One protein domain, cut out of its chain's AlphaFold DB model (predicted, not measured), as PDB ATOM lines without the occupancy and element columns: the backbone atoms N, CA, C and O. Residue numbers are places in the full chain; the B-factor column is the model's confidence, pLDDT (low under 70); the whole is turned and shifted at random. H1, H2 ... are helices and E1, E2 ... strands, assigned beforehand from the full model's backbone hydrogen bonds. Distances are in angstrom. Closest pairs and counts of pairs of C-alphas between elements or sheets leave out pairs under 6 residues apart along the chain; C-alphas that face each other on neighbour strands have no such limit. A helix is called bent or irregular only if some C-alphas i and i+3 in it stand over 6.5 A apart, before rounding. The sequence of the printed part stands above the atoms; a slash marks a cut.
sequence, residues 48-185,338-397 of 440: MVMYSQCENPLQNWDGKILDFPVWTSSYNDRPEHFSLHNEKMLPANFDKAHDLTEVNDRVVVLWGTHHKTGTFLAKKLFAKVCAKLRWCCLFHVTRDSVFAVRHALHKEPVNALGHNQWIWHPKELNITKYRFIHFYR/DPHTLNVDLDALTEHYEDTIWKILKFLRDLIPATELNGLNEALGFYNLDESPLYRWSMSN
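Overview. This is residues 48 to 185 and 338 to 397 of the 440 residues of an uncharacterized protein of archaeon (UniProt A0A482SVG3). A twisted sheet of five parallel strands has H4 and H8 over one face, with H9 packed on both helices farther out, while H5 and H6 only graze the sheet. From this body a long, wide loop runs through H2 to H3 near one end of the longest span; H9 and H10 lie toward the other end. The printed part has 198 residues, with ten named helices and five named strands in the order H1 H2 H3 E1 H4 E2 H5 E3 H6 E4 E5 H7 H8 H9 H10, and the sheet's order is E2 E3 E1 E4 E5. The class is mixed, and the whole is compact, with a radius of gyration of the C-alphas of 17.2 A and spans of 53 by 37 by 32 A.

Arrangement. H1, residues 48 to 51, touches residues 127 to 132 of H4, residues 119 to 133; the closest C-alphas, of Met 48 and Ala 131, are 4.2 A apart. H2, residues 73 to 76, touches no helix. H3, residues 91 to 97, is close but not clearly touching H5, residues 146 to 155; the closest C-alphas, of Ala 97 and Phe 147, are 6.7 A apart. The parallel neighbours E2, residues 137 to 139, and E3, residues 160 to 164, have N 138 and O 160 within hydrogen-bond range at 2.9 A. E3 and E1, residues 108 to 113, have N 161 and O 109 at 2.8 A; E1 and E4, residues 178 to 184, have N 110 and O 179 at 2.8 A; E4 and E5, residues 341 to 345, have N 342 and O 180 at 2.8 A. E2, H5, E3 form a strand-helix-strand unit, two parallel neighbour strands with a helix between along the chain; split units, with another strand between in the sheet, are E1, H4, E2 and E3, H6, E4, where H6 is residues 170 to 173; the three crossovers are right-handed. H4, at a height of 9.2 A, and H8, residues 353 to 363, at 10.0 A, run along the strands on the same face, in two layers of helices and sheet. H7, residues 346 to 351, only grazes the sheet. H7 and H8 only just touch, only at the corner, with 3 pairs of C-alphas within 8 A; the closest are those of Leu 349 and Thr 356, 5.5 A apart. H8 and H9, residues 370 to 383, form a helical hairpin; their closest C-alphas, of Leu 361 and Leu 373, are 6.9 A apart. H9 also touches H4, with the closest C-alphas, of Leu 125 and Leu 380, 6.4 A apart. H10, residues 389 to 395, is close but not clearly touching H9; the closest C-alphas, of Tyr 383 and Tyr 391, are 6.1 A apart. Every O i to N i+4 pair is within hydrogen-bond range in H4, H5, H7, H8 and H10, against 6 of 10 in H9 and 0 of 3 in H3, where 2 of 4 O i to N i+3 pairs are; H1, H2 and H6 are too short for an i+4 pair.

Along the chain. H1 begins at C-alpha 48, (24.689, 35.123, -43.491). E1 is 16.4 A long, H4 20.8 A, H5 14.4 A, E3 13.6 A, E4 18.5 A, E5 12.9 A, H8 15.4 A and H9 21.7 A. H9 is irregular: C-alphas 371 and 374 are 7.1 A apart. H10 ends at C-alpha 395, (25.599, 34.813, -23.377).

Size, cuts and confidence. The two C-alphas farthest apart, of Pro 91 and Glu 387, are 53.9 A apart. Residues 186 to 337 are not printed, and C-alphas 185 and 338 are 18.7 A apart across the cut. The links from H1 to H2 and from H2 to H3 are long. The mean pLDDT of the printed part is 80.8; residues 59 to 101, 141 to 144, 164 to 166 and 396 to 397 are under 70.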
ATOM      1  N   MET A  48      23.807  34.301 -42.683       87.88
ATOM      2  CA  MET A  48      24.689  35.123 -43.491       87.88
ATOM      3  C   MET A  48      25.411  34.280 -44.542       87.88
ATOM      4  O   MET A  48      25.367  34.638 -45.709       87.88
ATOM      5  N   VAL A  49      26.021  33.153 -44.165       86.44
ATOM      6  CA  VAL A  49      26.693  32.250 -45.114       86.44
ATOM      7  C   VAL A  49      25.711  31.704 -46.157       86.44
ATOM      8  O   VAL A  49      26.044  31.669 -47.338       86.44
ATOM      9  N   MET A  50      24.499  31.314 -45.747       87.25
ATOM     10  CA  MET A  50      23.481  30.754 -46.648       87.25
ATOM     11  C   MET A  50      22.918  31.769 -47.649       87.25
ATOM     12  O   MET A  50      22.560  31.389 -48.762       87.25
ATOM     13  N   TYR A  51      22.809  33.040 -47.257       90.31
ATOM     14  CA  TYR A  51      22.192  34.097 -48.064       90.31
ATOM     15  C   TYR A  51      23.192  35.119 -48.621       90.31
ATOM     16  O   TYR A  51      22.776  36.115 -49.218       90.31
ATOM     17  N   SER A  52      24.491  34.889 -48.423       88.56
ATOM     18  CA  SER A  52      25.562  35.770 -48.889       88.56
ATOM     19  C   SER A  52      25.612  35.842 -50.415       88.56
ATOM     20  O   SER A  52      25.370  34.859 -51.113       88.56
ATOM     21  N   GLN A  53      25.986  37.015 -50.923       92.69
ATOM     22  CA  GLN A  53      26.323  37.240 -52.332       92.69
ATOM     23  C   GLN A  53      27.821  37.071 -52.635       92.69
ATOM     24  O   GLN A  53      28.241  37.344 -53.756       92.69
ATOM     25  N   CYS A  54      28.638  36.676 -51.655       89.19
ATOM     26  CA  CYS A  54      30.050  36.402 -51.914       89.19
ATOM     27  C   CYS A  54      30.220  35.159 -52.796       89.19
ATOM     28  O   CYS A  54      29.412  34.231 -52.722       89.19
ATOM     29  N   GLU A  55      31.307  35.103 -53.563       89.31
ATOM     30  CA  GLU A  55      31.651  33.929 -54.366       89.31
ATOM     31  C   GLU A  55      32.034  32.742 -53.471       89.31
ATOM     32  O   GLU A  55      31.628  31.610 -53.742       89.31
ATOM     33  N   ASN A  56      32.749  33.000 -52.366       82.88
ATOM     34  CA  ASN A  56      33.115  31.971 -51.389       82.88
ATOM     35  C   ASN A  56      32.735  32.334 -49.937       82.88
ATOM     36  O   ASN A  56      33.599  32.657 -49.116       82.88
ATOM     37  N   PRO A  57      31.446  32.251 -49.557       77.25
ATOM     38  CA  PRO A  57      30.977  32.704 -48.246       77.25
ATOM     39  C   PRO A  57      31.579  31.935 -47.060       77.25
ATOM     40  O   PRO A  57      31.629  32.476 -45.958       77.25
ATOM     41  N   LEU A  58      32.060  30.704 -47.271       75.44
ATOM     42  CA  LEU A  58      32.698  29.896 -46.226       75.44
ATOM     43  C   LEU A  58      34.142  30.320 -45.962       75.44
ATOM     44  O   LEU A  58      34.534  30.428 -44.806       75.44
ATOM     45  N   GLN A  59      34.922  30.613 -47.007       67.50
ATOM     46  CA  GLN A  59      36.287  31.137 -46.852       67.50
ATOM     47  C   GLN A  59      36.293  32.534 -46.217       67.50
ATOM     48  O   GLN A  59      37.211  32.903 -45.488       67.50
ATOM     49  N   ASN A  60      35.230  33.283 -46.479       64.50
ATOM     50  CA  ASN A  60      35.007  34.648 -46.022       64.50
ATOM     51  C   ASN A  60      34.540  34.740 -44.559       64.50
ATOM     52  O   ASN A  60      34.536  35.822 -43.960       64.50
ATOM     53  N   TRP A  61      34.191  33.590 -43.977       69.56
ATOM     54  CA  TRP A  61      33.932  33.409 -42.560       69.56
ATOM     55  C   TRP A  61      35.088  32.623 -41.929       69.56
ATOM     56  O   TRP A  61      34.996  31.417 -41.719       69.56
ATOM     57  N   ASP A  62      36.171  33.303 -41.540       59.59
ATOM     58  CA  ASP A  62      37.259  32.660 -40.774       59.59
ATOM     59  C   ASP A  62      36.914  32.492 -39.275       59.59
ATOM     60  O   ASP A  62      37.760  32.396 -38.382       59.59
ATOM     61  N   GLY A  63      35.617  32.518 -38.966       57.25
ATOM     62  CA  GLY A  63      35.097  32.380 -37.623       57.25
ATOM     63  C   GLY A  63      34.789  30.931 -37.283       57.25
ATOM     64  O   GLY A  63      34.355  30.126 -38.105       57.25
ATOM     65  N   LYS A  64      34.922  30.614 -36.003       57.09
ATOM     66  CA  LYS A  64      34.305  29.422 -35.444       57.09
ATOM     67  C   LYS A  64      32.785  29.632 -35.376       57.09
ATOM     68  O   LYS A  64      32.348  30.692 -34.927       57.09
ATOM     69  N   ILE A  65      31.979  28.651 -35.782       62.44
ATOM     70  CA  ILE A  65      30.572  28.574 -35.359       62.44
ATOM     71  C   ILE A  65      30.581  27.720 -34.097       62.44
ATOM     72  O   ILE A  65      31.013  26.574 -34.154       62.44
ATOM     73  N   LEU A  66      30.125  28.260 -32.961       56.56
ATOM     74  CA  LEU A  66      30.081  27.509 -31.693       56.56
ATOM     75  C   LEU A  66      31.446  26.948 -31.251       56.56
ATOM     76  O   LEU A  66      31.536  25.820 -30.784       56.56
ATOM     77  N   ASP A  67      32.523  27.700 -31.462       51.56
ATOM     78  CA  ASP A  67      33.902  27.238 -31.264       51.56
ATOM     79  C   ASP A  67      34.382  26.080 -32.165       51.56
ATOM     80  O   ASP A  67      35.556  25.696 -32.112       51.56
ATOM     81  N   PHE A  68      33.545  25.605 -33.089       52.72
ATOM     82  CA  PHE A  68      33.956  24.684 -34.139       52.72
ATOM     83  C   PHE A  68      34.471  25.466 -35.350       52.72
ATOM     84  O   PHE A  68      33.750  26.320 -35.879       52.72
ATOM     85  N   PRO A  69      35.707  25.206 -35.814       56.19
ATOM     86  CA  PRO A  69      36.168  25.764 -37.075       56.19
ATOM     87  C   PRO A  69      35.250  25.250 -38.188       56.19
ATOM     88  O   PRO A  69      35.120  24.046 -38.390       56.19
ATOM     89  N   VAL A  70      34.592  26.173 -38.890       54.84
ATOM     90  CA  VAL A  70      33.683  25.849 -40.004       54.84
ATOM     91  C   VAL A  70      34.470  25.289 -41.190       54.84
ATOM     92  O   VAL A  70      33.943  24.517 -41.986       54.84
ATOM     93  N   TRP A  71      35.755  25.639 -41.274       51.53
ATOM     94  CA  TRP A  71      36.656  25.210 -42.326       51.53
ATOM     95  C   TRP A  71      38.058  24.976 -41.748       51.53
ATOM     96  O   TRP A  71      38.637  25.855 -41.118       51.53
ATOM     97  N   THR A  72      38.627  23.783 -41.933       45.28
ATOM     98  CA  THR A  72      39.998  23.469 -41.475       45.28
ATOM     99  C   THR A  72      41.069  24.137 -42.340       45.28
ATOM    100  O   THR A  72      42.195  24.331 -41.885       45.28
ATOM    101  N   SER A  73      40.733  24.515 -43.577       45.19
ATOM    102  CA  SER A  73      41.685  25.099 -44.526       45.19
ATOM    103  C   SER A  73      41.849  26.620 -44.425       45.19
ATOM    104  O   SER A  73      42.836  27.140 -44.936       45.19
ATOM    105  N   SER A  74      40.994  27.340 -43.687       42.28
ATOM    106  CA  SER A  74      41.141  28.797 -43.553       42.28
ATOM    107  C   SER A  74      42.428  29.190 -42.815       42.28
ATOM    108  O   SER A  74      42.930  30.296 -43.010       42.28
ATOM    109  N   TYR A  75      43.029  28.246 -42.074       43.88
ATOM    110  CA  TYR A  75      44.390  28.343 -41.539       43.88
ATOM    111  C   TYR A  75      45.424  27.485 -42.286       43.88
ATOM    112  O   TYR A  75      46.575  27.903 -42.365       43.88
ATOM    113  N   ASN A  76      45.056  26.317 -42.837       40.75
ATOM    114  CA  ASN A  76      46.021  25.399 -43.471       40.75
ATOM    115  C   ASN A  76      46.392  25.765 -44.921       40.75
ATOM    116  O   ASN A  76      47.507  25.472 -45.337       40.75
ATOM    117  N   ASP A  77      45.492  26.407 -45.676       41.81
ATOM    118  CA  ASP A  77      45.779  26.908 -47.031       41.81
ATOM    119  C   ASP A  77      46.312  28.342 -47.012       41.81
ATOM    120  O   ASP A  77      46.644  28.891 -48.064       41.81
ATOM    121  N   ARG A  78      46.426  28.968 -45.828       49.69
ATOM    122  CA  ARG A  78      47.245  30.171 -45.703       49.69
ATOM    123  C   ARG A  78      48.676  29.727 -45.937       49.69
ATOM    124  O   ARG A  78      49.191  28.931 -45.151       49.69
ATOM    125  N   PRO A  79      49.334  30.225 -46.988       45.31
ATOM    126  CA  PRO A  79      50.740  29.935 -47.158       45.31
ATOM    127  C   PRO A  79      51.492  30.264 -45.861       45.31
ATOM    128  O   PRO A  79      51.207  31.294 -45.248       45.31
ATOM    129  N   GLU A  80      52.456  29.437 -45.445       44.66
ATOM    130  CA  GLU A  80      53.216  29.639 -44.192       44.66
ATOM    131  C   GLU A  80      53.799  31.063 -44.058       44.66
ATOM    132  O   GLU A  80      54.000  31.555 -42.948       44.66
ATOM    133  N   HIS A  81      53.993  31.762 -45.183       41.66
ATOM    134  CA  HIS A  81      54.446  33.151 -45.263       41.66
ATOM    135  C   HIS A  81      53.417  34.224 -44.853       41.66
ATOM    136  O   HIS A  81      53.770  35.399 -44.840       41.66
ATOM    137  N   PHE A  82      52.173  33.857 -44.525       36.88
ATOM    138  CA  PHE A  82      51.159  34.751 -43.941       36.88
ATOM    139  C   PHE A  82      50.983  34.560 -42.428       36.88
ATOM    140  O   PHE A  82      50.159  35.232 -41.807       36.88
ATOM    141  N   SER A  83      51.756  33.662 -41.807       41.75
ATOM    142  CA  SER A  83      51.846  33.595 -40.351       41.75
ATOM    143  C   SER A  83      52.609  34.819 -39.841       41.75
ATOM    144  O   SER A  83      53.826  34.896 -39.983       41.75
ATOM    145  N   LEU A  84      51.898  35.765 -39.218       42.62
ATOM    146  CA  LEU A  84      52.460  36.985 -38.607       42.62
ATOM    147  C   LEU A  84      53.620  36.711 -37.632       42.62
ATOM    148  O   LEU A  84      54.496  37.554 -37.469       42.62
ATOM    149  N   HIS A  85      53.666  35.531 -37.003       41.22
ATOM    150  CA  HIS A  85      54.775  35.152 -36.116       41.22
ATOM    151  C   HIS A  85      56.046  34.734 -36.871       41.22
ATOM    152  O   HIS A  85      57.130  34.753 -36.294       41.22
ATOM    153  N   ASN A  86      55.922  34.391 -38.155       38.84
ATOM    154  CA  ASN A  86      57.007  33.958 -39.029       38.84
ATOM    155  C   ASN A  86      57.214  34.900 -40.224       38.84
ATOM    156  O   ASN A  86      57.825  34.485 -41.209       38.84
ATOM    157  N   GLU A  87      56.817  36.176 -40.133       43.81
ATOM    158  CA  GLU A  87      57.314  37.232 -41.029       43.81
ATOM    159  C   GLU A  87      58.822  37.486 -40.794       43.81
ATOM    160  O   GLU A  87      59.290  38.598 -40.555       43.81
ATOM    161  N   LYS A  88      59.648  36.446 -40.934       42.94
ATOM    162  CA  LYS A  88      60.947  36.609 -41.570       42.94
ATOM    163  C   LYS A  88      60.629  36.987 -43.010       42.94
ATOM    164  O   LYS A  88      60.396  36.116 -43.839       42.94
ATOM    165  N   MET A  89      60.514  38.293 -43.238       44.19
ATOM    166  CA  MET A  89      60.229  38.932 -44.519       44.19
ATOM    167  C   MET A  89      60.993  38.245 -45.651       44.19
ATOM    168  O   MET A  89      62.172  38.516 -45.873       44.19
ATOM    169  N   LEU A  90      60.325  37.346 -46.370       44.50
ATOM    170  CA  LEU A  90      60.837  36.883 -47.644       44.50
ATOM    171  C   LEU A  90      60.491  37.972 -48.673       44.50
ATOM    172  O   LEU A  90      59.318  38.342 -48.777       44.50
ATOM    173  N   PRO A  91      61.474  38.489 -49.435       45.41
ATOM    174  CA  PRO A  91      61.275  39.544 -50.435       45.41
ATOM    175  C   PRO A  91      60.115  39.283 -51.411       45.41
ATOM    176  O   PRO A  91      59.450  40.218 -51.843       45.41
ATOM    177  N   ALA A  92      59.802  38.011 -51.679       48.28
ATOM    178  CA  ALA A  92      58.758  37.577 -52.607       48.28
ATOM    179  C   ALA A  92      57.320  38.018 -52.250       48.28
ATOM    180  O   ALA A  92      56.443  37.975 -53.113       48.28
ATOM    181  N   ASN A  93      57.049  38.442 -51.008       45.09
ATOM    182  CA  ASN A  93      55.719  38.934 -50.622       45.09
ATOM    183  C   ASN A  93      55.482  40.402 -51.019       45.09
ATOM    184  O   ASN A  93      54.330  40.793 -51.207       45.09
ATOM    185  N   PHE A  94      56.539  41.206 -51.173       46.75
ATOM    186  CA  PHE A  94      56.409  42.619 -51.545       46.75
ATOM    187  C   PHE A  94      55.979  42.790 -53.005       46.75
ATOM    188  O   PHE A  94      55.123  43.627 -53.290       46.75
ATOM    189  N   ASP A  95      56.475  41.939 -53.906       43.81
ATOM    190  CA  ASP A  95      56.179  42.035 -55.341       43.81
ATOM    191  C   ASP A  95      54.687  41.826 -55.660       43.81
ATOM    192  O   ASP A  95      54.172  42.418 -56.603       43.81
ATOM    193  N   LYS A  96      53.946  41.064 -54.839       50.31
ATOM    194  CA  LYS A  96      52.488  40.880 -55.005       50.31
ATOM    195  C   LYS A  96      51.644  41.998 -54.387       50.31
ATOM    196  O   LYS A  96      50.485  42.154 -54.760       50.31
ATOM    197  N   ALA A  97      52.190  42.766 -53.445       50.28
ATOM    198  CA  ALA A  97      51.482  43.882 -52.812       50.28
ATOM    199  C   ALA A  97      51.366  45.110 -53.727       50.28
ATOM    200  O   ALA A  97      50.471  45.932 -53.530       50.28
ATOM    201  N   HIS A  98      52.238  45.213 -54.733       51.59
ATOM    202  CA  HIS A  98      52.262  46.322 -55.684       51.59
ATOM    203  C   HIS A  98      51.135  46.291 -56.731       51.59
ATOM    204  O   HIS A  98      50.825  47.343 -57.281       51.59
ATOM    205  N   ASP A  99      50.469  45.152 -56.953       54.97
ATOM    206  CA  ASP A  99      49.444  45.011 -58.004       54.97
ATOM    207  C   ASP A  99      48.027  45.467 -57.599       54.97
ATOM    208  O   ASP A  99      47.131  45.522 -58.437       54.97
ATOM    209  N   LEU A 100      47.789  45.855 -56.341       61.22
ATOM    210  CA  LEU A 100      46.465  46.311 -55.876       61.22
ATOM    211  C   LEU A 100      46.319  47.842 -55.976       61.22
ATOM    212  O   LEU A 100      46.041  48.521 -54.986       61.22
ATOM    213  N   THR A 101      46.575  48.396 -57.165       66.81
ATOM    214  CA  THR A 101      46.461  49.848 -57.424       66.81
ATOM    215  C   THR A 101      45.053  50.294 -57.802       66.81
ATOM    216  O   THR A 101      44.750  51.484 -57.701       66.81
ATOM    217  N   GLU A 102      44.183  49.369 -58.211       70.94
ATOM    218  CA  GLU A 102      42.796  49.698 -58.524       70.94
ATOM    219  C   GLU A 102      42.084  50.219 -57.273       70.94
ATOM    220  O   GLU A 102      42.230  49.679 -56.183       70.94
ATOM    221  N   VAL A 103      41.322  51.301 -57.409       74.19
ATOM    222  CA  VAL A 103      40.535  51.851 -56.303       74.19
ATOM    223  C   VAL A 103      39.175  51.168 -56.311       74.19
ATOM    224  O   VAL A 103      38.482  51.172 -57.327       74.19
ATOM    225  N   ASN A 104      38.764  50.595 -55.178       75.75
ATOM    226  CA  ASN A 104      37.407  50.077 -55.051       75.75
ATOM    227  C   ASN A 104      36.418  51.254 -54.985       75.75
ATOM    228  O   ASN A 104      36.374  51.998 -54.005       75.75
ATOM    229  N   ASP A 105      35.628  51.417 -56.046       83.31
ATOM    230  CA  ASP A 105      34.652  52.500 -56.188       83.31
ATOM    231  C   ASP A 105      33.334  52.274 -55.434       83.31
ATOM    232  O   ASP A 105      32.466  53.158 -55.440       83.31
ATOM    233  N   ARG A 106      33.149  51.108 -54.805       88.69
ATOM    234  CA  ARG A 106      31.948  50.773 -54.032       88.69
ATOM    235  C   ARG A 106      32.064  51.308 -52.612       88.69
ATOM    236  O   ARG A 106      33.148  51.371 -52.044       88.69
ATOM    237  N   VAL A 107      30.925  51.676 -52.024       94.88
ATOM    238  CA  VAL A 107      30.889  52.020 -50.600       94.88
ATOM    239  C   VAL A 107      30.985  50.732 -49.792       94.88
ATOM    240  O   VAL A 107      30.095  49.887 -49.886       94.88
ATOM    241  N   VAL A 108      32.039  50.596 -48.990       94.62
ATOM    242  CA  VAL A 108      32.222  49.449 -48.089       94.62
ATOM    243  C   VAL A 108      31.902  49.865 -46.654       94.62
ATOM    244  O   VAL A 108      32.425  50.865 -46.150       94.62
ATOM    245  N   VAL A 109      31.050  49.096 -45.976       96.31
ATOM    246  CA  VAL A 109      30.810  49.237 -44.537       96.31
ATOM    247  C   VAL A 109      31.931  48.532 -43.788       96.31
ATOM    248  O   VAL A 109      31.986  47.310 -43.722       96.31
ATOM    249  N   LEU A 110      32.837  49.304 -43.217       94.81
ATOM    250  CA  LEU A 110      33.895  48.806 -42.359       94.81
ATOM    251  C   LEU A 110      33.398  48.830 -40.919       94.81
ATOM    252  O   LEU A 110      32.842  49.834 -40.480       94.81
ATOM    253  N   TRP A 111      33.657  47.787 -40.145       94.81
ATOM    254  CA  TRP A 111      33.534  47.897 -38.697       94.81
ATOM    255  C   TRP A 111      34.720  47.272 -37.982       94.81
ATOM    256  O   TRP A 111      35.262  46.240 -38.382       94.81
ATOM    257  N   GLY A 112      35.153  47.963 -36.934       92.81
ATOM    258  CA  GLY A 112      36.361  47.659 -36.186       92.81
ATOM    259  C   GLY A 112      36.048  47.508 -34.710       92.81
ATOM    260  O   GLY A 112      35.299  48.303 -34.147       92.81
ATOM    261  N   THR A 113      36.635  46.490 -34.088       93.38
ATOM    262  CA  THR A 113      36.604  46.312 -32.631       93.38
ATOM    263  C   THR A 113      38.017  46.092 -32.103       93.38
ATOM    264  O   THR A 113      38.915  45.643 -32.828       93.38
ATOM    265  N   HIS A 114      38.178  46.379 -30.822       92.50
ATOM    266  CA  HIS A 114      39.341  46.076 -30.012       92.50
ATOM    267  C   HIS A 114      39.060  44.863 -29.137       92.50
ATOM    268  O   HIS A 114      37.914  44.413 -28.988       92.50
ATOM    269  N   HIS A 115      40.115  44.320 -28.536       89.75
ATOM    270  CA  HIS A 115      39.944  43.273 -27.540       89.75
ATOM    271  C   HIS A 115      38.912  43.702 -26.479       89.75
ATOM    272  O   HIS A 115      38.977  44.808 -25.961       89.75
ATOM    273  N   LYS A 116      37.899  42.875 -26.194       91.06
ATOM    274  CA  LYS A 116      36.841  43.176 -25.198       91.06
ATOM    275  C   LYS A 116      36.003  44.442 -25.436       91.06
ATOM    276  O   LYS A 116      35.319  44.889 -24.515       91.06
ATOM    277  N   THR A 117      35.953  44.960 -26.666       92.75
ATOM    278  CA  THR A 117      35.024  46.046 -27.047       92.75
ATOM    279  C   THR A 117      33.839  45.556 -27.880       92.75
ATOM    280  O   THR A 117      33.315  46.261 -28.733       92.75
ATOM    281  N   GLY A 118      33.359  44.341 -27.596       89.44
ATOM    282  CA  GLY A 118      32.089  43.864 -28.148       89.44
ATOM    283  C   GLY A 118      32.192  43.211 -29.525       89.44
ATOM    284  O   GLY A 118      31.196  43.154 -30.237       89.44
ATOM    285  N   THR A 119      33.354  42.653 -29.895       89.44
ATOM    286  CA  THR A 119      33.546  41.926 -31.165       89.44
ATOM    287  C   THR A 119      32.462  40.883 -31.426       89.44
ATOM    288  O   THR A 119      31.970  40.786 -32.545       89.44
ATOM    289  N   PHE A 120      32.065  40.108 -30.412       87.06
ATOM    290  CA  PHE A 120      31.024  39.088 -30.569       87.06
ATOM    291  C   PHE A 120      29.658  39.704 -30.896       87.06
ATOM    292  O   PHE A 120      29.003  39.268 -31.837       87.06
ATOM    293  N   LEU A 121      29.260  40.753 -30.169       90.25
ATOM    294  CA  LEU A 121      28.013  41.470 -30.428       90.25
ATOM    295  C   LEU A 121      28.030  42.098 -31.827       90.25
ATOM    296  O   LEU A 121      27.116  41.851 -32.606       90.25
ATOM    297  N   ALA A 122      29.096  42.816 -32.190       92.81
ATOM    298  CA  ALA A 122      29.243  43.408 -33.519       92.81
ATOM    299  C   ALA A 122      29.123  42.350 -34.632       92.81
ATOM    300  O   ALA A 122      28.355  42.543 -35.574       92.81
ATOM    301  N   LYS A 123      29.781  41.187 -34.488       90.56
ATOM    302  CA  LYS A 123      29.627  40.064 -35.431       90.56
ATOM    303  C   LYS A 123      28.169  39.638 -35.586       90.56
ATOM    304  O   LYS A 123      27.720  39.492 -36.716       90.56
ATOM    305  N   LYS A 124      27.422  39.480 -34.488       91.19
ATOM    306  CA  LYS A 124      26.001  39.090 -34.529       91.19
ATOM    307  C   LYS A 124      25.135  40.138 -35.225       91.19
ATOM    308  O   LYS A 124      24.360  39.784 -36.114       91.19
ATOM    309  N   LEU A 125      25.310  41.415 -34.872       94.44
ATOM    310  CA  LEU A 125      24.569  42.530 -35.471       94.44
ATOM    311  C   LEU A 125      24.794  42.580 -36.985       94.44
ATOM    312  O   LEU A 125      23.839  42.541 -37.762       94.44
ATOM    313  N   PHE A 126      26.057  42.605 -37.415       95.38
ATOM    314  CA  PHE A 126      26.375  42.709 -38.834       95.38
ATOM    315  C   PHE A 126      26.072  41.424 -39.598       95.38
ATOM    316  O   PHE A 126      25.584  41.526 -40.715       95.38
ATOM    317  N   ALA A 127      26.239  40.233 -39.016       92.94
ATOM    318  CA  ALA A 127      25.782  38.997 -39.651       92.94
ATOM    319  C   ALA A 127      24.274  39.042 -39.940       92.94
ATOM    320  O   ALA A 127      23.851  38.674 -41.037       92.94
ATOM    321  N   LYS A 128      23.463  39.574 -39.010       94.69
ATOM    322  CA  LYS A 128      22.018  39.720 -39.219       94.69
ATOM    323  C   LYS A 128      21.678  40.745 -40.300       94.69
ATOM    324  O   LYS A 128      20.845  40.452 -41.156       94.69
ATOM    325  N   VAL A 129      22.339  41.909 -40.295       96.06
ATOM    326  CA  VAL A 129      22.203  42.922 -41.361       96.06
ATOM    327  C   VAL A 129      22.544  42.306 -42.717       96.06
ATOM    328  O   VAL A 129      21.762  42.409 -43.660       96.06
ATOM    329  N   CYS A 130      23.670  41.601 -42.797       95.19
ATOM    330  CA  CYS A 130      24.148  40.989 -44.024       95.19
ATOM    331  C   CYS A 130      23.208  39.905 -44.548       95.19
ATOM    332  O   CYS A 130      22.884  39.907 -45.732       95.19
ATOM    333  N   ALA A 131      22.712  39.027 -43.674       94.00
ATOM    334  CA  ALA A 131      21.739  38.004 -44.041       94.00
ATOM    335  C   ALA A 131      20.435  38.618 -44.579       94.00
ATOM    336  O   ALA A 131      19.914  38.181 -45.605       94.00
ATOM    337  N   LYS A 132      19.918  39.656 -43.910       94.88
ATOM    338  CA  LYS A 132      18.670  40.327 -44.302       94.88
ATOM    339  C   LYS A 132      18.793  41.071 -45.625       94.88
ATOM    340  O   LYS A 132      17.904  40.961 -46.462       94.88
ATOM    341  N   LEU A 133      19.904  41.770 -45.832       96.00
ATOM    342  CA  LEU A 133      20.153  42.543 -47.049       96.00
ATOM    343  C   LEU A 133      20.800  41.725 -48.172       96.00
ATOM    344  O   LEU A 133      20.991  42.246 -49.270       96.00
ATOM    345  N   ARG A 134      21.126  40.451 -47.911       95.44
ATOM    346  CA  ARG A 134      21.895  39.570 -48.806       95.44
ATOM    347  C   ARG A 134      23.215  40.203 -49.238       95.44
ATOM    348  O   ARG A 134      23.611  40.117 -50.393       95.44
ATOM    349  N   TRP A 135      23.875  40.888 -48.317       95.50
ATOM    350  CA  TRP A 135      25.168  41.509 -48.566       95.50
ATOM    351  C   TRP A 135      26.279  40.458 -48.588       95.50
ATOM    352  O   TRP A 135      26.254  39.500 -47.812       95.50
ATOM    353  N   CYS A 136      27.285  40.656 -49.443       94.38
ATOM    354  CA  CYS A 136      28.548  39.946 -49.304       94.38
ATOM    355  C   CYS A 136      29.323  40.550 -48.129       94.38
ATOM    356  O   CYS A 136      29.732  41.714 -48.170       94.38
ATOM    357  N   CYS A 137      29.500  39.763 -47.070       92.31
ATOM    358  CA  CYS A 137      30.154  40.209 -45.851       92.31
ATOM    359  C   CYS A 137      31.329  39.316 -45.487       92.31
ATOM    360  O   CYS A 137      31.219  38.090 -45.490       92.31
ATOM    361  N   LEU A 138      32.445  39.964 -45.167       89.38
ATOM    362  CA  LEU A 138      33.698  39.325 -44.793       89.38
ATOM    363  C   LEU A 138      34.008  39.637 -43.336       89.38
ATOM    364  O   LEU A 138      33.944  40.799 -42.924       89.38
ATOM    365  N   PHE A 139      34.401  38.625 -42.567       87.81
ATOM    366  CA  PHE A 139      34.840  38.825 -41.190       87.81
ATOM    367  C   PHE A 139      36.220  38.235 -40.977       87.81
ATOM    368  O   PHE A 139      36.378  37.036 -40.743       87.81
ATOM    369  N   HIS A 140      37.210  39.119 -41.017       80.12
ATOM    370  CA  HIS A 140      38.591  38.758 -40.761       80.12
ATOM    371  C   HIS A 140      38.828  38.584 -39.263       80.12
ATOM    372  O   HIS A 140      38.250  39.281 -38.418       80.12
ATOM    373  N   VAL A 141      39.674  37.613 -38.940       69.44
ATOM    374  CA  VAL A 141      40.154  37.366 -37.583       69.44
ATOM    375  C   VAL A 141      41.402  38.186 -37.292       69.44
ATOM    376  O   VAL A 141      41.998  38.818 -38.163       69.44
ATOM    377  N   THR A 142      41.825  38.123 -36.031       60.59
ATOM    378  CA  THR A 142      42.818  38.992 -35.405       60.59
ATOM    379  C   THR A 142      44.235  38.757 -35.899       60.59
ATOM    380  O   THR A 142      45.175  39.039 -35.168       60.59
ATOM    381  N   ARG A 143      44.442  38.168 -37.070       65.88
ATOM    382  CA  ARG A 143      45.771  37.826 -37.581       65.88
ATOM    383  C   ARG A 143      45.872  38.010 -39.088       65.88
ATOM    384  O   ARG A 143      46.789  37.481 -39.711       65.88
ATOM    385  N   ASP A 144      44.936  38.742 -39.675       69.19
ATOM    386  CA  ASP A 144      44.924  38.954 -41.111       69.19
ATOM    387  C   ASP A 144      45.763  40.181 -41.424       69.19
ATOM    388  O   ASP A 144      45.593  41.250 -40.837       69.19
ATOM    389  N   SER A 145      46.722  40.016 -42.332       73.31
ATOM    390  CA  SER A 145      47.538  41.136 -42.775       73.31
ATOM    391  C   SER A 145      46.676  42.137 -43.544       73.31
ATOM    392  O   SER A 145      45.708  41.770 -44.214       73.31
ATOM    393  N   VAL A 146      47.069  43.414 -43.524       76.94
ATOM    394  CA  VAL A 146      46.425  44.460 -44.341       76.94
ATOM    395  C   VAL A 146      46.368  44.046 -45.817       76.94
ATOM    396  O   VAL A 146      45.389  44.327 -46.501       76.94
ATOM    397  N   PHE A 147      47.385  43.326 -46.300       77.81
ATOM    398  CA  PHE A 147      47.390  42.759 -47.646       77.81
ATOM    399  C   PHE A 147      46.248  41.760 -47.865       77.81
ATOM    400  O   PHE A 147      45.542  41.879 -48.861       77.81
ATOM    401  N   ALA A 148      46.043  40.803 -46.953       78.62
ATOM    402  CA  ALA A 148      44.970  39.814 -47.075       78.62
ATOM    403  C   ALA A 148      43.591  40.489 -47.126       78.62
ATOM    404  O   ALA A 148      42.761  40.133 -47.962       78.62
ATOM    405  N   VAL A 149      43.394  41.517 -46.297       81.75
ATOM    406  CA  VAL A 149      42.163  42.316 -46.274       81.75
ATOM    407  C   VAL A 149      41.965  43.073 -47.593       81.75
ATOM    408  O   VAL A 149      40.901  42.976 -48.201       81.75
ATOM    409  N   ARG A 150      42.991  43.786 -48.083       82.94
ATOM    410  CA  ARG A 150      42.939  44.484 -49.383       82.94
ATOM    411  C   ARG A 150      42.633  43.515 -50.520       82.94
ATOM    412  O   ARG A 150      41.749  43.759 -51.330       82.94
ATOM    413  N   HIS A 151      43.332  42.390 -50.559       82.62
ATOM    414  CA  HIS A 151      43.136  41.365 -51.572       82.62
ATOM    415  C   HIS A 151      41.697  40.822 -51.573       82.62
ATOM    416  O   HIS A 151      41.110  40.667 -52.643       82.62
ATOM    417  N   ALA A 152      41.103  40.588 -50.399       83.38
ATOM    418  CA  ALA A 152      39.711  40.158 -50.298       83.38
ATOM    419  C   ALA A 152      38.732  41.232 -50.812       83.38
ATOM    420  O   ALA A 152      37.819  40.915 -51.569       83.38
ATOM    421  N   LEU A 153      38.977  42.509 -50.498       86.38
ATOM    422  CA  LEU A 153      38.185  43.643 -50.997       86.38
ATOM    423  C   LEU A 153      38.233  43.828 -52.521       86.38
ATOM    424  O   LEU A 153      37.315  44.430 -53.075       86.38
ATOM    425  N   HIS A 154      39.294  43.359 -53.184       85.31
ATOM    426  CA  HIS A 154      39.412  43.394 -54.646       85.31
ATOM    427  C   HIS A 154      38.777  42.186 -55.328       85.31
ATOM    428  O   HIS A 154      38.275  42.313 -56.441       85.31
ATOM    429  N   LYS A 155      38.820  41.016 -54.685       86.00
ATOM    430  CA  LYS A 155      38.317  39.772 -55.278       86.00
ATOM    431  C   LYS A 155      36.828  39.560 -55.086       86.00
ATOM    432  O   LYS A 155      36.196  38.967 -55.946       86.00
ATOM    433  N   GLU A 156      36.285  40.023 -53.970       87.94
ATOM    434  CA  GLU A 156      34.898  39.775 -53.600       87.94
ATOM    435  C   GLU A 156      34.071  41.064 -53.719       87.94
ATOM    436  O   GLU A 156      34.585  42.166 -53.506       87.94
ATOM    437  N   PRO A 157      32.761  40.975 -54.011       91.88
ATOM    438  CA  PRO A 157      31.870  42.129 -54.064       91.88
ATOM    439  C   PRO A 157      31.481  42.624 -52.656       91.88
ATOM    440  O   PRO A 157      30.302  42.797 -52.361       91.88
ATOM    441  N   VAL A 158      32.465  42.855 -51.783       92.31
ATOM    442  CA  VAL A 158      32.280  43.114 -50.348       92.31
ATOM    443  C   VAL A 158      31.421  44.353 -50.092       92.31
ATOM    444  O   VAL A 158      31.786  45.469 -50.459       92.31
ATOM    445  N   ASN A 159      30.297  44.165 -49.404       95.44
ATOM    446  CA  ASN A 159      29.454  45.243 -48.894       95.44
ATOM    447  C   ASN A 159      29.838  45.624 -47.465       95.44
ATOM    448  O   ASN A 159      29.843  46.809 -47.136       95.44
ATOM    449  N   ALA A 160      30.157  44.635 -46.620       94.88
ATOM    450  CA  ALA A 160      30.612  44.881 -45.259       94.88
ATOM    451  C   ALA A 160      31.839  44.044 -44.893       94.88
ATOM    452  O   ALA A 160      31.926  42.856 -45.193       94.88
ATOM    453  N   LEU A 161      32.775  44.679 -44.203       92.62
ATOM    454  CA  LEU A 161      34.026  44.102 -43.752       92.62
ATOM    455  C   LEU A 161      34.151  44.335 -42.249       92.62
ATOM    456  O   LEU A 161      34.336  45.468 -41.799       92.62
ATOM    457  N   GLY A 162      34.063  43.262 -41.475       90.88
ATOM    458  CA  GLY A 162      34.394  43.302 -40.058       90.88
ATOM    459  C   GLY A 162      35.824  42.878 -39.815       90.88
ATOM    460  O   GLY A 162      36.335  41.940 -40.433       90.88
ATOM    461  N   HIS A 163      36.462  43.576 -38.890       81.06
ATOM    462  CA  HIS A 163      37.865  43.385 -38.606       81.06
ATOM    463  C   HIS A 163      38.147  43.616 -37.117       81.06
ATOM    464  O   HIS A 163      37.551  44.479 -36.467       81.06
ATOM    465  N   ASN A 164      39.099  42.878 -36.555       68.12
ATOM    466  CA  ASN A 164      39.577  43.075 -35.191       68.12
ATOM    467  C   ASN A 164      41.082  43.392 -35.179       68.12
ATOM    468  O   ASN A 164      41.891  42.670 -35.739       68.12
ATOM    469  N   GLN A 165      41.456  44.499 -34.535       66.50
ATOM    470  CA  GLN A 165      42.842  44.805 -34.139       66.50
ATOM    471  C   GLN A 165      43.929  45.022 -35.227       66.50
ATOM    472  O   GLN A 165      45.101  44.952 -34.881       66.50
ATOM    473  N   TRP A 166      43.663  45.336 -36.503       65.88
ATOM    474  CA  TRP A 166      44.765  45.555 -37.499       65.88
ATOM    475  C   TRP A 166      44.609  46.769 -38.391       65.88
ATOM    476  O   TRP A 166      45.613  47.416 -38.661       65.88
ATOM    477  N   ILE A 167      43.388  47.175 -38.728       72.69
ATOM    478  CA  ILE A 167      43.177  48.451 -39.417       72.69
ATOM    479  C   ILE A 167      43.411  49.582 -38.411       72.69
ATOM    480  O   ILE A 167      42.733  49.650 -37.382       72.69
ATOM    481  N   TRP A 168      44.407  50.433 -38.661       73.88
ATOM    482  CA  TRP A 168      44.651  51.630 -37.849       73.88
ATOM    483  C   TRP A 168      43.859  52.815 -38.350       73.88
ATOM    484  O   TRP A 168      43.483  53.672 -37.568       73.88
ATOM    485  N   HIS A 169      43.587  52.844 -39.648       82.44
ATOM    486  CA  HIS A 169      42.724  53.829 -40.264       82.44
ATOM    487  C   HIS A 169      42.098  53.209 -41.524       82.44
ATOM    488  O   HIS A 169      42.827  52.589 -42.298       82.44
ATOM    489  N   PRO A 170      40.792  53.390 -41.803       82.94
ATOM    490  CA  PRO A 170      40.133  52.892 -43.022       82.94
ATOM    491  C   PRO A 170      40.911  53.129 -44.322       82.94
ATOM    492  O   PRO A 170      41.039  52.246 -45.164       82.94
ATOM    493  N   LYS A 171      41.490  54.324 -44.456       82.81
ATOM    494  CA  LYS A 171      42.336  54.717 -45.591       82.81
ATOM    495  C   LYS A 171      43.556  53.812 -45.834       82.81
ATOM    496  O   LYS A 171      44.034  53.751 -46.962       82.81
ATOM    497  N   GLU A 172      44.038  53.067 -44.836       81.88
ATOM    498  CA  GLU A 172      45.088  52.057 -45.034       81.88
ATOM    499  C   GLU A 172      44.629  50.903 -45.932       81.88
ATOM    500  O   GLU A 172      45.457  50.144 -46.418       81.88
ATOM    501  N   LEU A 173      43.334  50.757 -46.205       83.88
ATOM    502  CA  LEU A 173      42.815  49.743 -47.119       83.88
ATOM    503  C   LEU A 173      42.738  50.206 -48.579       83.88
ATOM    504  O   LEU A 173      42.261  49.446 -49.412       83.88
ATOM    505  N   ASN A 174      43.205  51.419 -48.901       82.00
ATOM    506  CA  ASN A 174      43.054  52.020 -50.234       82.00
ATOM    507  C   ASN A 174      41.577  52.117 -50.691       82.00
ATOM    508  O   ASN A 174      41.258  52.001 -51.871       82.00
ATOM    509  N   ILE A 175      40.658  52.325 -49.740       85.00
ATOM    510  CA  ILE A 175      39.229  52.533 -50.008       85.00
ATOM    511  C   ILE A 175      38.921  54.023 -49.880       85.00
ATOM    512  O   ILE A 175      39.181  54.635 -48.843       85.00
ATOM    513  N   THR A 176      38.332  54.605 -50.923       87.00
ATOM    514  CA  THR A 176      37.959  56.029 -50.950       87.00
ATOM    515  C   THR A 176      36.525  56.274 -50.491       87.00
ATOM    516  O   THR A 176      36.223  57.349 -49.980       87.00
ATOM    517  N   LYS A 177      35.641  55.279 -50.632       93.56
ATOM    518  CA  LYS A 177      34.236  55.357 -50.224       93.56
ATOM    519  C   LYS A 177      33.946  54.322 -49.144       93.56
ATOM    520  O   LYS A 177      33.849  53.131 -49.422       93.56
ATOM    521  N   TYR A 178      33.780  54.773 -47.906       95.38
ATOM    522  CA  TYR A 178      33.476  53.878 -46.792       95.38
ATOM    523  C   TYR A 178      32.430  54.451 -45.830       95.38
ATOM    524  O   TYR A 178      32.090  55.639 -45.844       95.38
ATOM    525  N   ARG A 179      31.904  53.560 -44.991       96.88
ATOM    526  CA  ARG A 179      31.242  53.874 -43.721       96.88
ATOM    527  C   ARG A 179      31.961  53.074 -42.651       96.88
ATOM    528  O   ARG A 179      31.908  51.853 -42.696       96.88
ATOM    529  N   PHE A 180      32.669  53.729 -41.746       96.38
ATOM    530  CA  PHE A 180      33.424  53.066 -40.696       96.38
ATOM    531  C   PHE A 180      32.651  53.116 -39.385       96.38
ATOM    532  O   PHE A 180      32.182  54.170 -38.980       96.38
ATOM    533  N   ILE A 181      32.487  51.974 -38.730       97.19
ATOM    534  CA  ILE A 181      31.824  51.862 -37.434       97.19
ATOM    535  C   ILE A 181      32.846  51.310 -36.447       97.19
ATOM    536  O   ILE A 181      33.227  50.139 -36.501       97.19
ATOM    537  N   HIS A 182      33.322  52.173 -35.563       96.56
ATOM    538  CA  HIS A 182      34.353  51.847 -34.591       96.56
ATOM    539  C   HIS A 182      33.718  51.595 -33.227       96.56
ATOM    540  O   HIS A 182      33.197  52.515 -32.601       96.56
ATOM    541  N   PHE A 183      33.769  50.348 -32.765       96.06
ATOM    542  CA  PHE A 183      33.326  49.987 -31.422       96.06
ATOM    543  C   PHE A 183      34.467  50.189 -30.434       96.06
ATOM    544  O   PHE A 183      35.454  49.439 -30.430       96.06
ATOM    545  N   TYR A 184      34.296  51.174 -29.563       96.19
ATOM    546  CA  TYR A 184      35.222  51.477 -28.484       96.19
ATOM    547  C   TYR A 184      34.547  51.250 -27.132       96.19
ATOM    548  O   TYR A 184      33.364  50.919 -27.045       96.19
ATOM    549  N   ARG A 185      35.324  51.363 -26.060       95.94
ATOM    550  CA  ARG A 185      34.833  51.186 -24.696       95.94
ATOM    551  C   ARG A 185      35.589  52.097 -23.746       95.94
ATOM    552  O   ARG A 185      36.735  52.449 -24.025       95.94
ATOM    553  N   ASP A 338      35.673  62.594 -38.592       94.69
ATOM    554  CA  ASP A 338      35.434  62.011 -39.907       94.69
ATOM    555  C   ASP A 338      33.927  61.752 -40.098       94.69
ATOM    556  O   ASP A 338      33.375  60.884 -39.422       94.69
ATOM    557  N   PRO A 339      33.235  62.438 -41.033       96.62
ATOM    558  CA  PRO A 339      31.804  62.224 -41.267       96.62
ATOM    559  C   PRO A 339      31.487  60.824 -41.811       96.62
ATOM    560  O   PRO A 339      30.324  60.417 -41.829       96.62
ATOM    561  N   HIS A 340      32.499  60.087 -42.273       96.81
ATOM    562  CA  HIS A 340      32.385  58.697 -42.701       96.81
ATOM    563  C   HIS A 340      32.673  57.701 -41.582       96.81
ATOM    564  O   HIS A 340      32.697  56.502 -41.862       96.81
ATOM    565  N   THR A 341      32.835  58.160 -40.339       96.44
ATOM    566  CA  THR A 341      33.028  57.304 -39.170       96.44
ATOM    567  C   THR A 341      31.941  57.525 -38.113       96.44
ATOM    568  O   THR A 341      31.601  58.649 -37.759       96.44
ATOM    569  N   LEU A 342      31.414  56.427 -37.573       97.75
ATOM    570  CA  LEU A 342      30.574  56.383 -36.382       97.75
ATOM    571  C   LEU A 342      31.337  55.667 -35.265       97.75
ATOM    572  O   LEU A 342      31.606  54.470 -35.354       97.75
ATOM    573  N   ASN A 343      31.650  56.388 -34.192       97.50
ATOM    574  CA  ASN A 343      32.216  55.805 -32.979       97.50
ATOM    575  C   ASN A 343      31.078  55.344 -32.053       97.50
ATOM    576  O   ASN A 343      30.276  56.158 -31.597       97.50
ATOM    577  N   VAL A 344      31.006  54.041 -31.786       97.50
ATOM    578  CA  VAL A 344      29.994  53.404 -30.936       97.50
ATOM    579  C   VAL A 344      30.629  53.048 -29.598       97.50
ATOM    580  O   VAL A 344      31.506  52.187 -29.540       97.50
ATOM    581  N   ASP A 345      30.176  53.702 -28.532       97.06
ATOM    582  CA  ASP A 345      30.534  53.322 -27.167       97.06
ATOM    583  C   ASP A 345      29.784  52.038 -26.800       97.06
ATOM    584  O   ASP A 345      28.551  52.018 -26.776       97.06
ATOM    585  N   LEU A 346      30.522  50.957 -26.541       95.50
ATOM    586  CA  LEU A 346      29.934  49.681 -26.152       95.50
ATOM    587  C   LEU A 346      29.152  49.781 -24.841       95.50
ATOM    588  O   LEU A 346      28.109  49.143 -24.723       95.50
ATOM    589  N   ASP A 347      29.649  50.541 -23.864       92.81
ATOM    590  CA  ASP A 347      28.987  50.648 -22.564       92.81
ATOM    591  C   ASP A 347      27.635  51.371 -22.739       92.81
ATOM    592  O   ASP A 347      26.599  50.874 -22.292       92.81
ATOM    593  N   ALA A 348      27.605  52.447 -23.535       93.62
ATOM    594  CA  ALA A 348      26.359  53.117 -23.906       93.62
ATOM    595  C   ALA A 348      25.443  52.250 -24.789       93.62
ATOM    596  O   ALA A 348      24.227  52.316 -24.643       93.62
ATOM    597  N   LEU A 349      25.984  51.417 -25.686       94.50
ATOM    598  CA  LEU A 349      25.188  50.459 -26.467       94.50
ATOM    599  C   LEU A 349      24.490  49.447 -25.553       94.50
ATOM    600  O   LEU A 349      23.358  49.067 -25.830       94.50
ATOM    601  N   THR A 350      25.141  48.998 -24.481       89.38
ATOM    602  CA  THR A 350      24.503  48.074 -23.535       89.38
ATOM    603  C   THR A 350      23.423  48.745 -22.689       89.38
ATOM    604  O   THR A 350      22.421  48.105 -22.403       89.38
ATOM    605  N   GLU A 351      23.593  50.021 -22.332       91.38
ATOM    606  CA  GLU A 351      22.643  50.776 -21.496       91.38
ATOM    607  C   GLU A 351      21.488  51.399 -22.314       91.38
ATOM    608  O   GLU A 351      20.372  51.562 -21.824       91.38
ATOM    609  N   HIS A 352      21.740  51.729 -23.584       96.44
ATOM    610  CA  HIS A 352      20.821  52.403 -24.505       96.44
ATOM    611  C   HIS A 352      20.800  51.688 -25.861       96.44
ATOM    612  O   HIS A 352      21.149  52.255 -26.907       96.44
ATOM    613  N   TYR A 353      20.420  50.410 -25.826       95.75
ATOM    614  CA  TYR A 353      20.508  49.506 -26.969       95.75
ATOM    615  C   TYR A 353      19.737  50.009 -28.192       95.75
ATOM    616  O   TYR A 353      20.341  50.236 -29.241       95.75
ATOM    617  N   GLU A 354      18.428  50.236 -28.055       96.50
ATOM    618  CA  GLU A 354      17.562  50.633 -29.171       96.50
ATOM    619  C   GLU A 354      18.042  51.935 -29.834       96.50
ATOM    620  O   GLU A 354      18.245  51.983 -31.050       96.50
ATOM    621  N   ASP A 355      18.326  52.965 -29.035       97.75
ATOM    622  CA  ASP A 355      18.830  54.252 -29.525       97.75
ATOM    623  C   ASP A 355      20.140  54.101 -30.303       97.75
ATOM    624  O   ASP A 355      20.362  54.759 -31.326       97.75
ATOM    625  N   THR A 356      21.039  53.240 -29.825       97.69
ATOM    626  CA  THR A 356      22.345  53.040 -30.455       97.69
ATOM    627  C   THR A 356      22.233  52.223 -31.743       97.69
ATOM    628  O   THR A 356      22.891  52.563 -32.730       97.69
ATOM    629  N   ILE A 357      21.353  51.219 -31.795       98.00
ATOM    630  CA  ILE A 357      21.039  50.504 -33.041       98.00
ATOM    631  C   ILE A 357      20.439  51.457 -34.077       98.00
ATOM    632  O   ILE A 357      20.896  51.474 -35.223       98.00
ATOM    633  N   TRP A 358      19.507  52.328 -33.686       97.94
ATOM    634  CA  TRP A 358      18.967  53.343 -34.592       97.94
ATOM    635  C   TRP A 358      20.030  54.313 -35.103       97.94
ATOM    636  O   TRP A 358      20.010  54.667 -36.285       97.94
ATOM    637  N   LYS A 359      20.987  54.725 -34.261       98.31
ATOM    638  CA  LYS A 359      22.136  55.537 -34.700       98.31
ATOM    639  C   LYS A 359      22.953  54.810 -35.772       98.31
ATOM    640  O   LYS A 359      23.265  55.425 -36.793       98.31
ATOM    641  N   ILE A 360      23.238  53.518 -35.586       98.31
ATOM    642  CA  ILE A 360      23.950  52.686 -36.571       98.31
ATOM    643  C   ILE A 360      23.153  52.581 -37.880       98.31
ATOM    644  O   ILE A 360      23.685  52.881 -38.948       98.31
ATOM    645  N   LEU A 361      21.869  52.218 -37.824       98.06
ATOM    646  CA  LEU A 361      21.034  52.071 -39.023       98.06
ATOM    647  C   LEU A 361      20.866  53.398 -39.774       98.06
ATOM    648  O   LEU A 361      20.951  53.437 -41.001       98.06
ATOM    649  N   LYS A 362      20.698  54.511 -39.051       97.88
ATOM    650  CA  LYS A 362      20.619  55.855 -39.639       97.88
ATOM    651  C   LYS A 362      21.930  56.267 -40.304       97.88
ATOM    652  O   LYS A 362      21.892  56.926 -41.341       97.88
ATOM    653  N   PHE A 363      23.069  55.892 -39.728       98.38
ATOM    654  CA  PHE A 363      24.382  56.133 -40.322       98.38
ATOM    655  C   PHE A 363      24.581  55.366 -41.639       98.38
ATOM    656  O   PHE A 363      25.272  55.847 -42.533       98.38
ATOM    657  N   LEU A 364      23.911  54.220 -41.789       97.94
ATOM    658  CA  LEU A 364      23.923  53.379 -42.990       97.94
ATOM    659  C   LEU A 364      22.725  53.614 -43.931       97.94
ATOM    660  O   LEU A 364      22.550  52.875 -44.899       97.94
ATOM    661  N   ARG A 365      21.877  54.617 -43.669       97.12
ATOM    662  CA  ARG A 365      20.577  54.800 -44.352       97.12
ATOM    663  C   ARG A 365      20.656  54.979 -45.867       97.12
ATOM    664  O   ARG A 365      19.664  54.778 -46.550       97.12
ATOM    665  N   ASP A 366      21.789  55.441 -46.382       96.81
ATOM    666  CA  ASP A 366      22.022  55.629 -47.814       96.81
ATOM    667  C   ASP A 366      22.425  54.328 -48.521       96.81
ATOM    668  O   ASP A 366      22.362  54.249 -49.745       96.81
ATOM    669  N   LEU A 367      22.797  53.303 -47.751       96.69
ATOM    670  CA  LEU A 367      23.145  51.967 -48.231       96.69
ATOM    671  C   LEU A 367      22.010  50.955 -48.023       96.69
ATOM    672  O   LEU A 367      21.981  49.915 -48.677       96.69
ATOM    673  N   ILE A 368      21.082  51.245 -47.108       97.06
ATOM    674  CA  ILE A 368      19.968  50.369 -46.739       97.06
ATOM    675  C   ILE A 368      18.676  50.886 -47.390       97.06
ATOM    676  O   ILE A 368      18.322  52.049 -47.184       97.06
ATOM    677  N   PRO A 369      17.916  50.051 -48.125       96.88
ATOM    678  CA  PRO A 369      16.610  50.453 -48.638       96.88
ATOM    679  C   PRO A 369      15.688  50.921 -47.505       96.88
ATOM    680  O   PRO A 369      15.556  50.247 -46.486       96.88
ATOM    681  N   ALA A 370      14.998  52.050 -47.688       95.94
ATOM    682  CA  ALA A 370      14.141  52.625 -46.644       95.94
ATOM    683  C   ALA A 370      13.043  51.659 -46.152       95.94
ATOM    684  O   ALA A 370      12.650  51.712 -44.989       95.94
ATOM    685  N   THR A 371      12.586  50.753 -47.020       96.81
ATOM    686  CA  THR A 371      11.611  49.700 -46.698       96.81
ATOM    687  C   THR A 371      12.151  48.640 -45.737       96.81
ATOM    688  O   THR A 371      11.362  47.999 -45.052       96.81
ATOM    689  N   GLU A 372      13.473  48.466 -45.660       97.31
ATOM    690  CA  GLU A 372      14.133  47.450 -44.830       97.31
ATOM    691  C   GLU A 372      14.550  47.980 -43.450       97.31
ATOM    692  O   GLU A 372      14.764  47.188 -42.538       97.31
ATOM    693  N   LEU A 373      14.650  49.303 -43.256       96.62
ATOM    694  CA  LEU A 373      15.180  49.893 -42.014       96.62
ATOM    695  C   LEU A 373      14.413  49.452 -40.760       96.62
ATOM    696  O   LEU A 373      15.029  49.029 -39.785       96.62
ATOM    697  N   ASN A 374      13.078  49.507 -40.791       96.81
ATOM    698  CA  ASN A 374      12.253  49.096 -39.649       96.81
ATOM    699  C   ASN A 374      12.368  47.589 -39.382       96.81
ATOM    700  O   ASN A 374      12.522  47.181 -38.235       96.81
ATOM    701  N   GLY A 375      12.343  46.771 -40.442       97.25
ATOM    702  CA  GLY A 375      12.473  45.318 -40.324       97.25
ATOM    703  C   GLY A 375      13.852  44.888 -39.819       97.25
ATOM    704  O   GLY A 375      13.966  43.916 -39.074       97.25
ATOM    705  N   LEU A 376      14.905  45.630 -40.173       96.94
ATOM    706  CA  LEU A 376      16.241  45.450 -39.611       96.94
ATOM    707  C   LEU A 376      16.287  45.825 -38.134       96.94
ATOM    708  O   LEU A 376      16.832  45.051 -37.356       96.94
ATOM    709  N   ASN A 377      15.712  46.964 -37.738       97.19
ATOM    710  CA  ASN A 377      15.675  47.363 -36.331       97.19
ATOM    711  C   ASN A 377      14.979  46.302 -35.465       97.19
ATOM    712  O   ASN A 377      15.539  45.855 -34.467       97.19
ATOM    713  N   GLU A 378      13.808  45.830 -35.901       96.31
ATOM    714  CA  GLU A 378      13.074  44.756 -35.226       96.31
ATOM    715  C   GLU A 378      13.903  43.464 -35.145       96.31
ATOM    716  O   GLU A 378      14.013  42.853 -34.083       96.31
ATOM    717  N   ALA A 379      14.556  43.068 -36.245       95.06
ATOM    718  CA  ALA A 379      15.399  41.875 -36.266       95.06
ATOM    719  C   ALA A 379      16.630  41.991 -35.351       95.06
ATOM    720  O   ALA A 379      17.062  40.986 -34.782       95.06
ATOM    721  N   LEU A 380      17.207  43.189 -35.221       96.19
ATOM    722  CA  LEU A 380      18.341  43.454 -34.338       96.19
ATOM    723  C   LEU A 380      17.918  43.514 -32.866       96.19
ATOM    724  O   LEU A 380      18.718  43.132 -32.017       96.19
ATOM    725  N   GLY A 381      16.659  43.851 -32.561       96.06
ATOM    726  CA  GLY A 381      16.100  43.821 -31.202       96.06
ATOM    727  C   GLY A 381      16.295  42.487 -30.470       96.06
ATOM    728  O   GLY A 381      16.412  42.463 -29.247       96.06
ATOM    729  N   PHE A 382      16.460  41.373 -31.195       94.25
ATOM    730  CA  PHE A 382      16.818  40.078 -30.605       94.25
ATOM    731  C   PHE A 382      18.120  40.106 -29.783       94.25
ATOM    732  O   PHE A 382      18.255  39.319 -28.844       94.25
ATOM    733  N   TYR A 383      19.077  40.977 -30.115       93.31
ATOM    734  CA  TYR A 383      20.356  41.080 -29.405       93.31
ATOM    735  C   TYR A 383      20.330  42.089 -28.249       93.31
ATOM    736  O   TYR A 383      21.369  42.332 -27.632       93.31
ATOM    737  N   ASN A 384      19.161  42.652 -27.925       93.69
ATOM    738  CA  ASN A 384      18.968  43.423 -26.708       93.69
ATOM    739  C   ASN A 384      19.008  42.478 -25.495       93.69
ATOM    740  O   ASN A 384      18.129  41.630 -25.317       93.69
ATOM    741  N   LEU A 385      20.039  42.608 -24.656       87.50
ATOM    742  CA  LEU A 385      20.218  41.753 -23.479       87.50
ATOM    743  C   LEU A 385      19.092  41.906 -22.456       87.50
ATOM    744  O   LEU A 385      18.843  40.952 -21.716       87.50
ATOM    745  N   ASP A 386      18.405  43.048 -22.420       88.94
ATOM    746  CA  ASP A 386      17.321  43.321 -21.474       88.94
ATOM    747  C   ASP A 386      15.993  42.700 -21.919       88.94
ATOM    748  O   ASP A 386      15.240  42.172 -21.095       88.94
ATOM    749  N   GLU A 387      15.760  42.659 -23.229       91.75
ATOM    750  CA  GLU A 387      14.484  42.246 -23.823       91.75
ATOM    751  C   GLU A 387      14.496  40.824 -24.396       91.75
ATOM    752  O   GLU A 387      13.433  40.252 -24.639       91.75
ATOM    753  N   SER A 388      15.672  40.216 -24.580       91.38
ATOM    754  CA  SER A 388      15.818  38.873 -25.147       91.38
ATOM    755  C   SER A 388      16.371  37.878 -24.120       91.38
ATOM    756  O   SER A 388      17.585  37.656 -24.042       91.38
ATOM    757  N   PRO A 389      15.497  37.201 -23.341       89.12
ATOM    758  CA  PRO A 389      15.908  36.159 -22.400       89.12
ATOM    759  C   PRO A 389      16.714  35.046 -23.068       89.12
ATOM    760  O   PRO A 389      17.630  34.497 -22.464       89.12
ATOM    761  N   LEU A 390      16.384  34.728 -24.322       87.00
ATOM    762  CA  LEU A 390      17.085  33.709 -25.086       87.00
ATOM    763  C   LEU A 390      18.516  34.142 -25.427       87.00
ATOM    764  O   LEU A 390      19.456  33.368 -25.237       87.00
ATOM    765  N   TYR A 391      18.699  35.379 -25.896       87.62
ATOM    766  CA  TYR A 391      20.038  35.886 -26.170       87.62
ATOM    767  C   TYR A 391      20.850  36.019 -24.880       87.62
ATOM    768  O   TYR A 391      21.977  35.523 -24.820       87.62
ATOM    769  N   ARG A 392      20.253  36.554 -23.807       86.06
ATOM    770  CA  ARG A 392      20.871  36.597 -22.475       86.06
ATOM    771  C   ARG A 392      21.313  35.210 -22.011       86.06
ATOM    772  O   ARG A 392      22.460  35.051 -21.608       86.06
ATOM    773  N   TRP A 393      20.441  34.206 -22.130       83.44
ATOM    774  CA  TRP A 393      20.762  32.819 -21.790       83.44
ATOM    775  C   TRP A 393      21.973  32.314 -22.581       83.44
ATOM    776  O   TRP A 393      22.890  31.739 -21.994       83.44
ATOM    777  N   SER A 394      22.018  32.590 -23.889       79.25
ATOM    778  CA  SER A 394      23.139  32.185 -24.741       79.25
ATOM    779  C   SER A 394      24.461  32.836 -24.326       79.25
ATOM    780  O   SER A 394      25.490  32.171 -24.329       79.25
ATOM    781  N   MET A 395      24.424  34.095 -23.879       74.56
ATOM    782  CA  MET A 395      25.599  34.813 -23.377       74.56
ATOM    783  C   MET A 395      26.009  34.380 -21.961       74.56
ATOM    784  O   MET A 395      27.174  34.519 -21.600       74.56
ATOM    785  N   SER A 396      25.064  33.863 -21.166       66.56
ATOM    786  CA  SER A 396      25.279  33.349 -19.801       66.56
ATOM    787  C   SER A 396      25.661  31.863 -19.732       66.56
ATOM    788  O   SER A 396      25.783  31.284 -18.648       66.56
ATOM    789  N   ASN A 397      25.784  31.194 -20.878       59.38
ATOM    790  CA  ASN A 397      26.127  29.780 -20.910       59.38
ATOM    791  C   ASN A 397      27.616  29.602 -20.542       59.38
ATOM    792  O   ASN A 397      28.437  30.344 -21.073       59.38
TER     793      ASN A 397